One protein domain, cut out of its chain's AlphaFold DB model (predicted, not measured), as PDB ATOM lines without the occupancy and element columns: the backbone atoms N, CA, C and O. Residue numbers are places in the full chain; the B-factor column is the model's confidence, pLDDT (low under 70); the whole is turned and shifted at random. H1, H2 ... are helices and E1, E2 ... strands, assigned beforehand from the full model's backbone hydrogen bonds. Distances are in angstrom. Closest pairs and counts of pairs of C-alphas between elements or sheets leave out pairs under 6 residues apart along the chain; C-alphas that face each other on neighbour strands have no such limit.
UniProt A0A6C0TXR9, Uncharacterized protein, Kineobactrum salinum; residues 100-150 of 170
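AT A GLANCE: This is residues 100 to 150 of the 170 residues of an uncharacterized protein of Kineobactrum salinum (UniProt A0A6C0TXR9). What is the main picture? The longest helix, H3, sits off to one side, while two short helices, H1 and H2, and one short strand, E1, make a loose loop, with residues 100 to 101 beside E1. What is it made of? The printed part has 51 residues with three named helices and one named strand, in the order H1, H2, E1, H3, and is mostly helix in its named elements, which hold 24 residues, under half. How large is it? It is only just compact, close to loose, with a radius of gyration of the C-alphas of 11.5 A and spans of 31 by 25 by 23 A.

HOW THE PARTS SIT: Where does H3 stand? H3, residues 139 to 148, is apart from H1, residues 106 to 111, from H2, residues 119 to 122, and from E1, residues 126 to 129. What comes near E1? Its closest C-alphas to H1 are Gly 129 and Ala 106, 7.6 A apart, and to H2 Thr 127 and Phe 121, 7.7 A apart. E1 pairs with no named strand, but its residues 128 to 129 pair with residues 100 to 101, parallel. How do H1 and H2 stand? They are only just apart, their closest C-alphas 8.5 A from each other. What do the helix backbones show? In H3 every O i to N i+4 pair is within hydrogen-bond range; in H1 0 of 2 are, beside 3 of 3 O i to N i+3 pairs, and H2 is too short for an i+4 pair.

IN THESE COORDINATES: Where is H3? It runs 14.6 A, from C-alpha 139 at (130.917, 101.264, 217.934) to C-alpha 148 at (141.759, 91.540, 216.641). And the others? H1 spans 9.5 A from C-alpha 106 at (133.608, 91.621, 232.328), H2 5.0 A and E1 7.3 A.

THE WHOLE: What are the extremes and links? The two C-alphas farthest apart, of Arg 123 and Gln 140, are 31.0 A apart; the link H2 to E1 is tight, and H1 to H2 and E1 to H3 are short. Is it cut, and where is confidence low? The printed part has no cut; its mean pLDDT is 76.4, with residues 110 to 116, 142 to 143 and 145 to 150 under 70.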
ATOM      1  N   ILE A 100     128.902  79.304 229.905       93.62
ATOM      2  CA  ILE A 100     128.861  80.417 228.963       93.62
ATOM      3  C   ILE A 100     128.010  81.520 229.592       93.62
ATOM      4  O   ILE A 100     126.793  81.380 229.715       93.62
ATOM      5  N   ASP A 101     128.658  82.607 229.995       91.56
ATOM      6  CA  ASP A 101     128.004  83.824 230.460       91.56
ATOM      7  C   ASP A 101     127.600  84.675 229.253       91.56
ATOM      8  O   ASP A 101     128.422  85.323 228.605       91.56
ATOM      9  N   VAL A 102     126.314  84.634 228.915       92.50
ATOM     10  CA  VAL A 102     125.762  85.333 227.747       92.50
ATOM     11  C   VAL A 102     125.485  86.817 227.999       92.50
ATOM     12  O   VAL A 102     125.131  87.522 227.058       92.50
ATOM     13  N   HIS A 103     125.620  87.291 229.243       91.88
ATOM     14  CA  HIS A 103     125.328  88.676 229.613       91.88
ATOM     15  C   HIS A 103     126.392  89.225 230.556       91.88
ATOM     16  O   HIS A 103     126.147  89.459 231.741       91.88
ATOM     17  N   SER A 104     127.589  89.431 230.011       85.56
ATOM     18  CA  SER A 104     128.759  89.767 230.809       85.56
ATOM     19  C   SER A 104     129.203  91.211 230.598       85.56
ATOM     20  O   SER A 104     129.372  91.660 229.467       85.56
ATOM     21  N   HIS A 105     129.462  91.903 231.708       85.50
ATOM     22  CA  HIS A 105     130.142  93.208 231.747       85.50
ATOM     23  C   HIS A 105     131.629  93.066 232.129       85.50
ATOM     24  O   HIS A 105     132.259  94.001 232.624       85.50
ATOM     25  N   ALA A 106     132.206  91.865 231.975       79.00
ATOM     26  CA  ALA A 106     133.608  91.621 232.328       79.00
ATOM     27  C   ALA A 106     134.598  92.347 231.400       79.00
ATOM     28  O   ALA A 106     135.775  92.453 231.733       79.00
ATOM     29  N   ASP A 107     134.134  92.882 230.270       74.44
ATOM     30  CA  ASP A 107     134.909  93.733 229.370       74.44
ATOM     31  C   ASP A 107     135.458  94.985 230.061       74.44
ATOM     32  O   ASP A 107     136.558  95.416 229.728       74.44
ATOM     33  N   TRP A 108     134.783  95.515 231.086       72.81
ATOM     34  CA  TRP A 108     135.324  96.622 231.887       72.81
ATOM     35  C   TRP A 108     136.550  96.224 232.697       72.81
ATOM     36  O   TRP A 108     137.435  97.047 232.918       72.81
ATOM     37  N   ALA A 109     136.621  94.967 233.141       71.19
ATOM     38  CA  ALA A 109     137.801  94.484 233.842       71.19
ATOM     39  C   ALA A 109     139.009  94.453 232.896       71.19
ATOM     40  O   ALA A 109     140.129  94.647 233.341       71.19
ATOM     41  N   LEU A 110     138.802  94.265 231.590       68.19
ATOM     42  CA  LEU A 110     139.882  94.165 230.608       68.19
ATOM     43  C   LEU A 110     140.471  95.525 230.191       68.19
ATOM     44  O   LEU A 110     141.500  95.547 229.519       68.19
ATOM     45  N   ASP A 111     139.857  96.643 230.594       69.44
ATOM     46  CA  ASP A 111     140.279  97.992 230.188       69.44
ATOM     47  C   ASP A 111     141.632  98.418 230.795       69.44
ATOM     48  O   ASP A 111     142.347  99.223 230.195       69.44
ATOM     49  N   ASP A 112     142.006  97.877 231.957       69.81
ATOM     50  CA  ASP A 112     143.312  98.108 232.580       69.81
ATOM     51  C   ASP A 112     144.040  96.774 232.818       69.81
ATOM     52  O   ASP A 112     143.688  96.035 233.739       69.81
ATOM     53  N   PRO A 113     145.107  96.473 232.055       65.25
ATOM     54  CA  PRO A 113     145.896  95.256 232.227       65.25
ATOM     55  C   PRO A 113     146.449  95.043 233.644       65.25
ATOM     56  O   PRO A 113     146.705  93.904 234.028       65.25
ATOM     57  N   ALA A 114     146.642  96.108 234.434       62.78
ATOM     58  CA  ALA A 114     147.127  96.005 235.809       62.78
ATOM     59  C   ALA A 114     146.054  95.508 236.792       62.78
ATOM     60  O   ALA A 114     146.390  95.025 237.877       62.78
ATOM     61  N   THR A 115     144.773  95.618 236.430       63.22
ATOM     62  CA  THR A 115     143.631  95.221 237.269       63.22
ATOM     63  C   THR A 115     142.702  94.213 236.592       63.22
ATOM     64  O   THR A 115     141.778  93.710 237.236       63.22
ATOM     65  N   ALA A 116     142.997  93.849 235.339       69.06
ATOM     66  CA  ALA A 116     142.281  92.861 234.554       69.06
ATOM     67  C   ALA A 116     142.289  91.492 235.220       69.06
ATOM     68  O   ALA A 116     143.218  90.695 235.103       69.06
ATOM     69  N   SER A 117     141.199  91.220 235.930       73.62
ATOM     70  CA  SER A 117     140.958  89.961 236.606       73.62
ATOM     71  C   SER A 117     139.552  89.475 236.298       73.62
ATOM     72  O   SER A 117     138.558  90.097 236.667       73.62
ATOM     73  N   ILE A 118     139.483  88.313 235.655       80.12
ATOM     74  CA  ILE A 118     138.244  87.552 235.443       80.12
ATOM     75  C   ILE A 118     138.082  86.435 236.486       80.12
ATOM     76  O   ILE A 118     137.241  85.550 236.343       80.12
ATOM     77  N   GLU A 119     138.871  86.472 237.563       83.06
ATOM     78  CA  GLU A 119     138.927  85.423 238.590       83.06
ATOM     79  C   GLU A 119     137.555  85.142 239.222       83.06
ATOM     80  O   GLU A 119     137.213  83.995 239.506       83.06
ATOM     81  N   GLY A 120     136.731  86.180 239.407       85.12
ATOM     82  CA  GLY A 120     135.369  86.025 239.924       85.12
ATOM     83  C   GLY A 120     134.479  85.142 239.042       85.12
ATOM     84  O   GLY A 120     133.664  84.391 239.578       85.12
ATOM     85  N   PHE A 121     134.667  85.192 237.721       86.75
ATOM     86  CA  PHE A 121     133.944  84.386 236.734       86.75
ATOM     87  C   PHE A 121     134.482  82.950 236.705       86.75
ATOM     88  O   PHE A 121     133.706  81.994 236.777       86.75
ATOM     89  N   LEU A 122     135.811  82.787 236.721       85.00
ATOM     90  CA  LEU A 122     136.460  81.470 236.760       85.00
ATOM     91  C   LEU A 122     136.048  80.664 238.000       85.00
ATOM     92  O   LEU A 122     135.732  79.481 237.897       85.00
ATOM     93  N   ARG A 123     135.957  81.313 239.169       88.19
ATOM     94  CA  ARG A 123     135.494  80.679 240.421       88.19
ATOM     95  C   ARG A 123     134.055  80.183 240.376       88.19
ATOM     96  O   ARG A 123     133.683  79.348 241.198       88.19
ATOM     97  N   GLN A 124     133.255  80.699 239.451       91.69
ATOM     98  CA  GLN A 124     131.878  80.269 239.221       91.69
ATOM     99  C   GLN A 124     131.780  79.204 238.120       91.69
ATOM    100  O   GLN A 124     130.697  78.685 237.879       91.69
ATOM    101  N   GLY A 125     132.897  78.857 237.469       90.19
ATOM    102  CA  GLY A 125     132.947  77.896 236.369       90.19
ATOM    103  C   GLY A 125     132.695  78.504 234.989       90.19
ATOM    104  O   GLY A 125     132.540  77.751 234.029       90.19
ATOM    105  N   VAL A 126     132.656  79.835 234.863       91.69
ATOM    106  CA  VAL A 126     132.517  80.514 233.567       91.69
ATOM    107  C   VAL A 126     133.825  80.403 232.797       91.69
ATOM    108  O   VAL A 126     134.873  80.825 233.281       91.69
ATOM    109  N   THR A 127     133.761  79.853 231.587       89.69
ATOM    110  CA  THR A 127     134.913  79.739 230.679       89.69
ATOM    111  C   THR A 127     134.765  80.598 229.435       89.69
ATOM    112  O   THR A 127     135.736  80.744 228.702       89.69
ATOM    113  N   THR A 128     133.571  81.140 229.179       86.56
ATOM    114  CA  THR A 128     133.274  81.981 228.016       86.56
ATOM    115  C   THR A 128     132.271  83.060 228.400       86.56
ATOM    116  O   THR A 128     131.279  82.769 229.055       86.56
ATOM    117  N   GLY A 129     132.536  84.298 227.992       86.12
ATOM    118  CA  GLY A 129     131.709  85.479 228.226       86.12
ATOM    119  C   GLY A 129     131.383  86.235 226.934       86.12
ATOM    120  O   GLY A 129     132.255  86.479 226.100       86.12
ATOM    121  N   VAL A 130     130.124  86.631 226.771       83.94
ATOM    122  CA  VAL A 130     129.670  87.515 225.691       83.94
ATOM    123  C   VAL A 130     129.634  88.952 226.214       83.94
ATOM    124  O   VAL A 130     128.995  89.220 227.230       83.94
ATOM    125  N   TYR A 131     130.320  89.860 225.516       80.38
ATOM    126  CA  TYR A 131     130.514  91.259 225.921       80.38
ATOM    127  C   TYR A 131     129.798  92.248 224.997       80.38
ATOM    128  O   TYR A 131     129.324  91.882 223.920       80.38
ATOM    129  N   GLY A 132     129.747  93.523 225.398       79.62
ATOM    130  CA  GLY A 132     129.041  94.570 224.644       79.62
ATOM    131  C   GLY A 132     127.534  94.529 224.798       79.62
ATOM    132  O   GLY A 132     126.801  95.112 223.997       79.62
ATOM    133  N   VAL A 133     127.077  93.837 225.833       83.19
ATOM    134  CA  VAL A 133     125.678  93.812 226.227       83.19
ATOM    135  C   VAL A 133     125.242  95.189 226.724       83.19
ATOM    136  O   VAL A 133     126.058  96.030 227.098       83.19
ATOM    137  N   ASP A 134     123.944  95.468 226.659       87.31
ATOM    138  CA  ASP A 134     123.349  96.748 227.077       87.31
ATOM    139  C   ASP A 134     123.924  98.003 226.378       87.31
ATOM    140  O   ASP A 134     123.709  99.127 226.826       87.31
ATOM    141  N   GLY A 135     124.650  97.834 225.266       82.19
ATOM    142  CA  GLY A 135     125.340  98.930 224.580       82.19
ATOM    143  C   GLY A 135     126.598  99.427 225.302       82.19
ATOM    144  O   GLY A 135     127.060 100.530 225.006       82.19
ATOM    145  N   SER A 136     127.158  98.640 226.233       73.44
ATOM    146  CA  SER A 136     128.363  98.988 227.005       73.44
ATOM    147  C   SER A 136     129.611  99.165 226.131       73.44
ATOM    148  O   SER A 136     130.509  99.936 226.474       73.44
ATOM    149  N   LEU A 137     129.651  98.508 224.969       73.50
ATOM    150  CA  LEU A 137     130.704  98.680 223.977       73.50
ATOM    151  C   LEU A 137     130.264  99.668 222.894       73.50
ATOM    152  O   LEU A 137     129.365  99.409 222.097       73.50
ATOM    153  N   GLY A 138     130.951 100.810 222.838       72.00
ATOM    154  CA  GLY A 138     130.803 101.761 221.742       72.00
ATOM    155  C   GLY A 138     131.240 101.167 220.398       72.00
ATOM    156  O   GLY A 138     132.081 100.271 220.324       72.00
ATOM    157  N   LEU A 139     130.715 101.737 219.311       71.75
ATOM    158  CA  LEU A 139     130.917 101.264 217.934       71.75
ATOM    159  C   LEU A 139     132.403 101.157 217.536       71.75
ATOM    160  O   LEU A 139     132.768 100.293 216.745       71.75
ATOM    161  N   GLN A 140     133.258 102.014 218.101       72.75
ATOM    162  CA  GLN A 140     134.704 101.963 217.887       72.75
ATOM    163  C   GLN A 140     135.352 100.766 218.597       72.75
ATOM    164  O   GLN A 140     136.036  99.999 217.934       72.75
ATOM    165  N   ARG A 141     135.054 100.515 219.884       72.06
ATOM    166  CA  ARG A 141     135.567  99.328 220.601       72.06
ATOM    167  C   ARG A 141     135.125  98.028 219.944       72.06
ATOM    168  O   ARG A 141     135.912  97.099 219.845       72.06
ATOM    169  N   MET A 142     133.883  97.962 219.462       68.00
ATOM    170  CA  MET A 142     133.419  96.798 218.704       68.00
ATOM    171  C   MET A 142     134.253  96.565 217.438       68.00
ATOM    172  O   MET A 142     134.564  95.421 217.121       68.00
ATOM    173  N   ARG A 143     134.627  97.632 216.716       68.75
ATOM    174  CA  ARG A 143     135.508  97.538 215.540       68.75
ATOM    175  C   ARG A 143     136.920  97.115 215.924       68.75
ATOM    176  O   ARG A 143     137.481  96.268 215.242       68.75
ATOM    177  N   ASP A 144     137.454  97.672 217.003       71.56
ATOM    178  CA  ASP A 144     138.793  97.348 217.493       71.56
ATOM    179  C   ASP A 144     138.860  95.865 217.908       71.56
ATOM    180  O   ASP A 144     139.752  95.145 217.470       71.56
ATOM    181  N   TYR A 145     137.857  95.362 218.637       65.94
ATOM    182  CA  TYR A 145     137.753  93.942 218.987       65.94
ATOM    183  C   TYR A 145     137.515  93.030 217.777       65.94
ATOM    184  O   TYR A 145     138.071  91.937 217.725       65.94
ATOM    185  N   ALA A 146     136.734  93.463 216.783       62.38
ATOM    186  CA  ALA A 146     136.549  92.697 215.551       62.38
ATOM    187  C   ALA A 146     137.848  92.596 214.729       62.38
ATOM    188  O   ALA A 146     138.121  91.546 214.154       62.38
ATOM    189  N   ALA A 147     138.663  93.656 214.702       58.84
ATOM    190  CA  ALA A 147     139.941  93.677 213.992       58.84
ATOM    191  C   ALA A 147     140.999  92.760 214.633       58.84
ATOM    192  O   ALA A 147     141.830  92.200 213.922       58.84
ATOM    193  N   LEU A 148     140.936  92.544 215.952       57.41
ATOM    194  CA  LEU A 148     141.759  91.540 216.641       57.41
ATOM    195  C   LEU A 148     141.407  90.096 216.222       57.41
ATOM    196  O   LEU A 148     142.234  89.196 216.356       57.41
ATOM    197  N   GLY A 149     140.213  89.877 215.659       46.41
ATOM    198  CA  GLY A 149     139.732  88.569 215.208       46.41
ATOM    199  C   GLY A 149     140.456  87.977 213.992       46.41
ATOM    200  O   GLY A 149     140.353  86.773 213.773       46.41
ATOM    201  N   GLU A 150     141.204  88.777 213.225       39.34
ATOM    202  CA  GLU A 150     141.922  88.321 212.018       39.34
ATOM    203  C   GLU A 150     143.354  87.824 212.323       39.34
ATOM    204  O   GLU A 150     143.881  86.981 211.598       39.34
TER     205      GLU A 150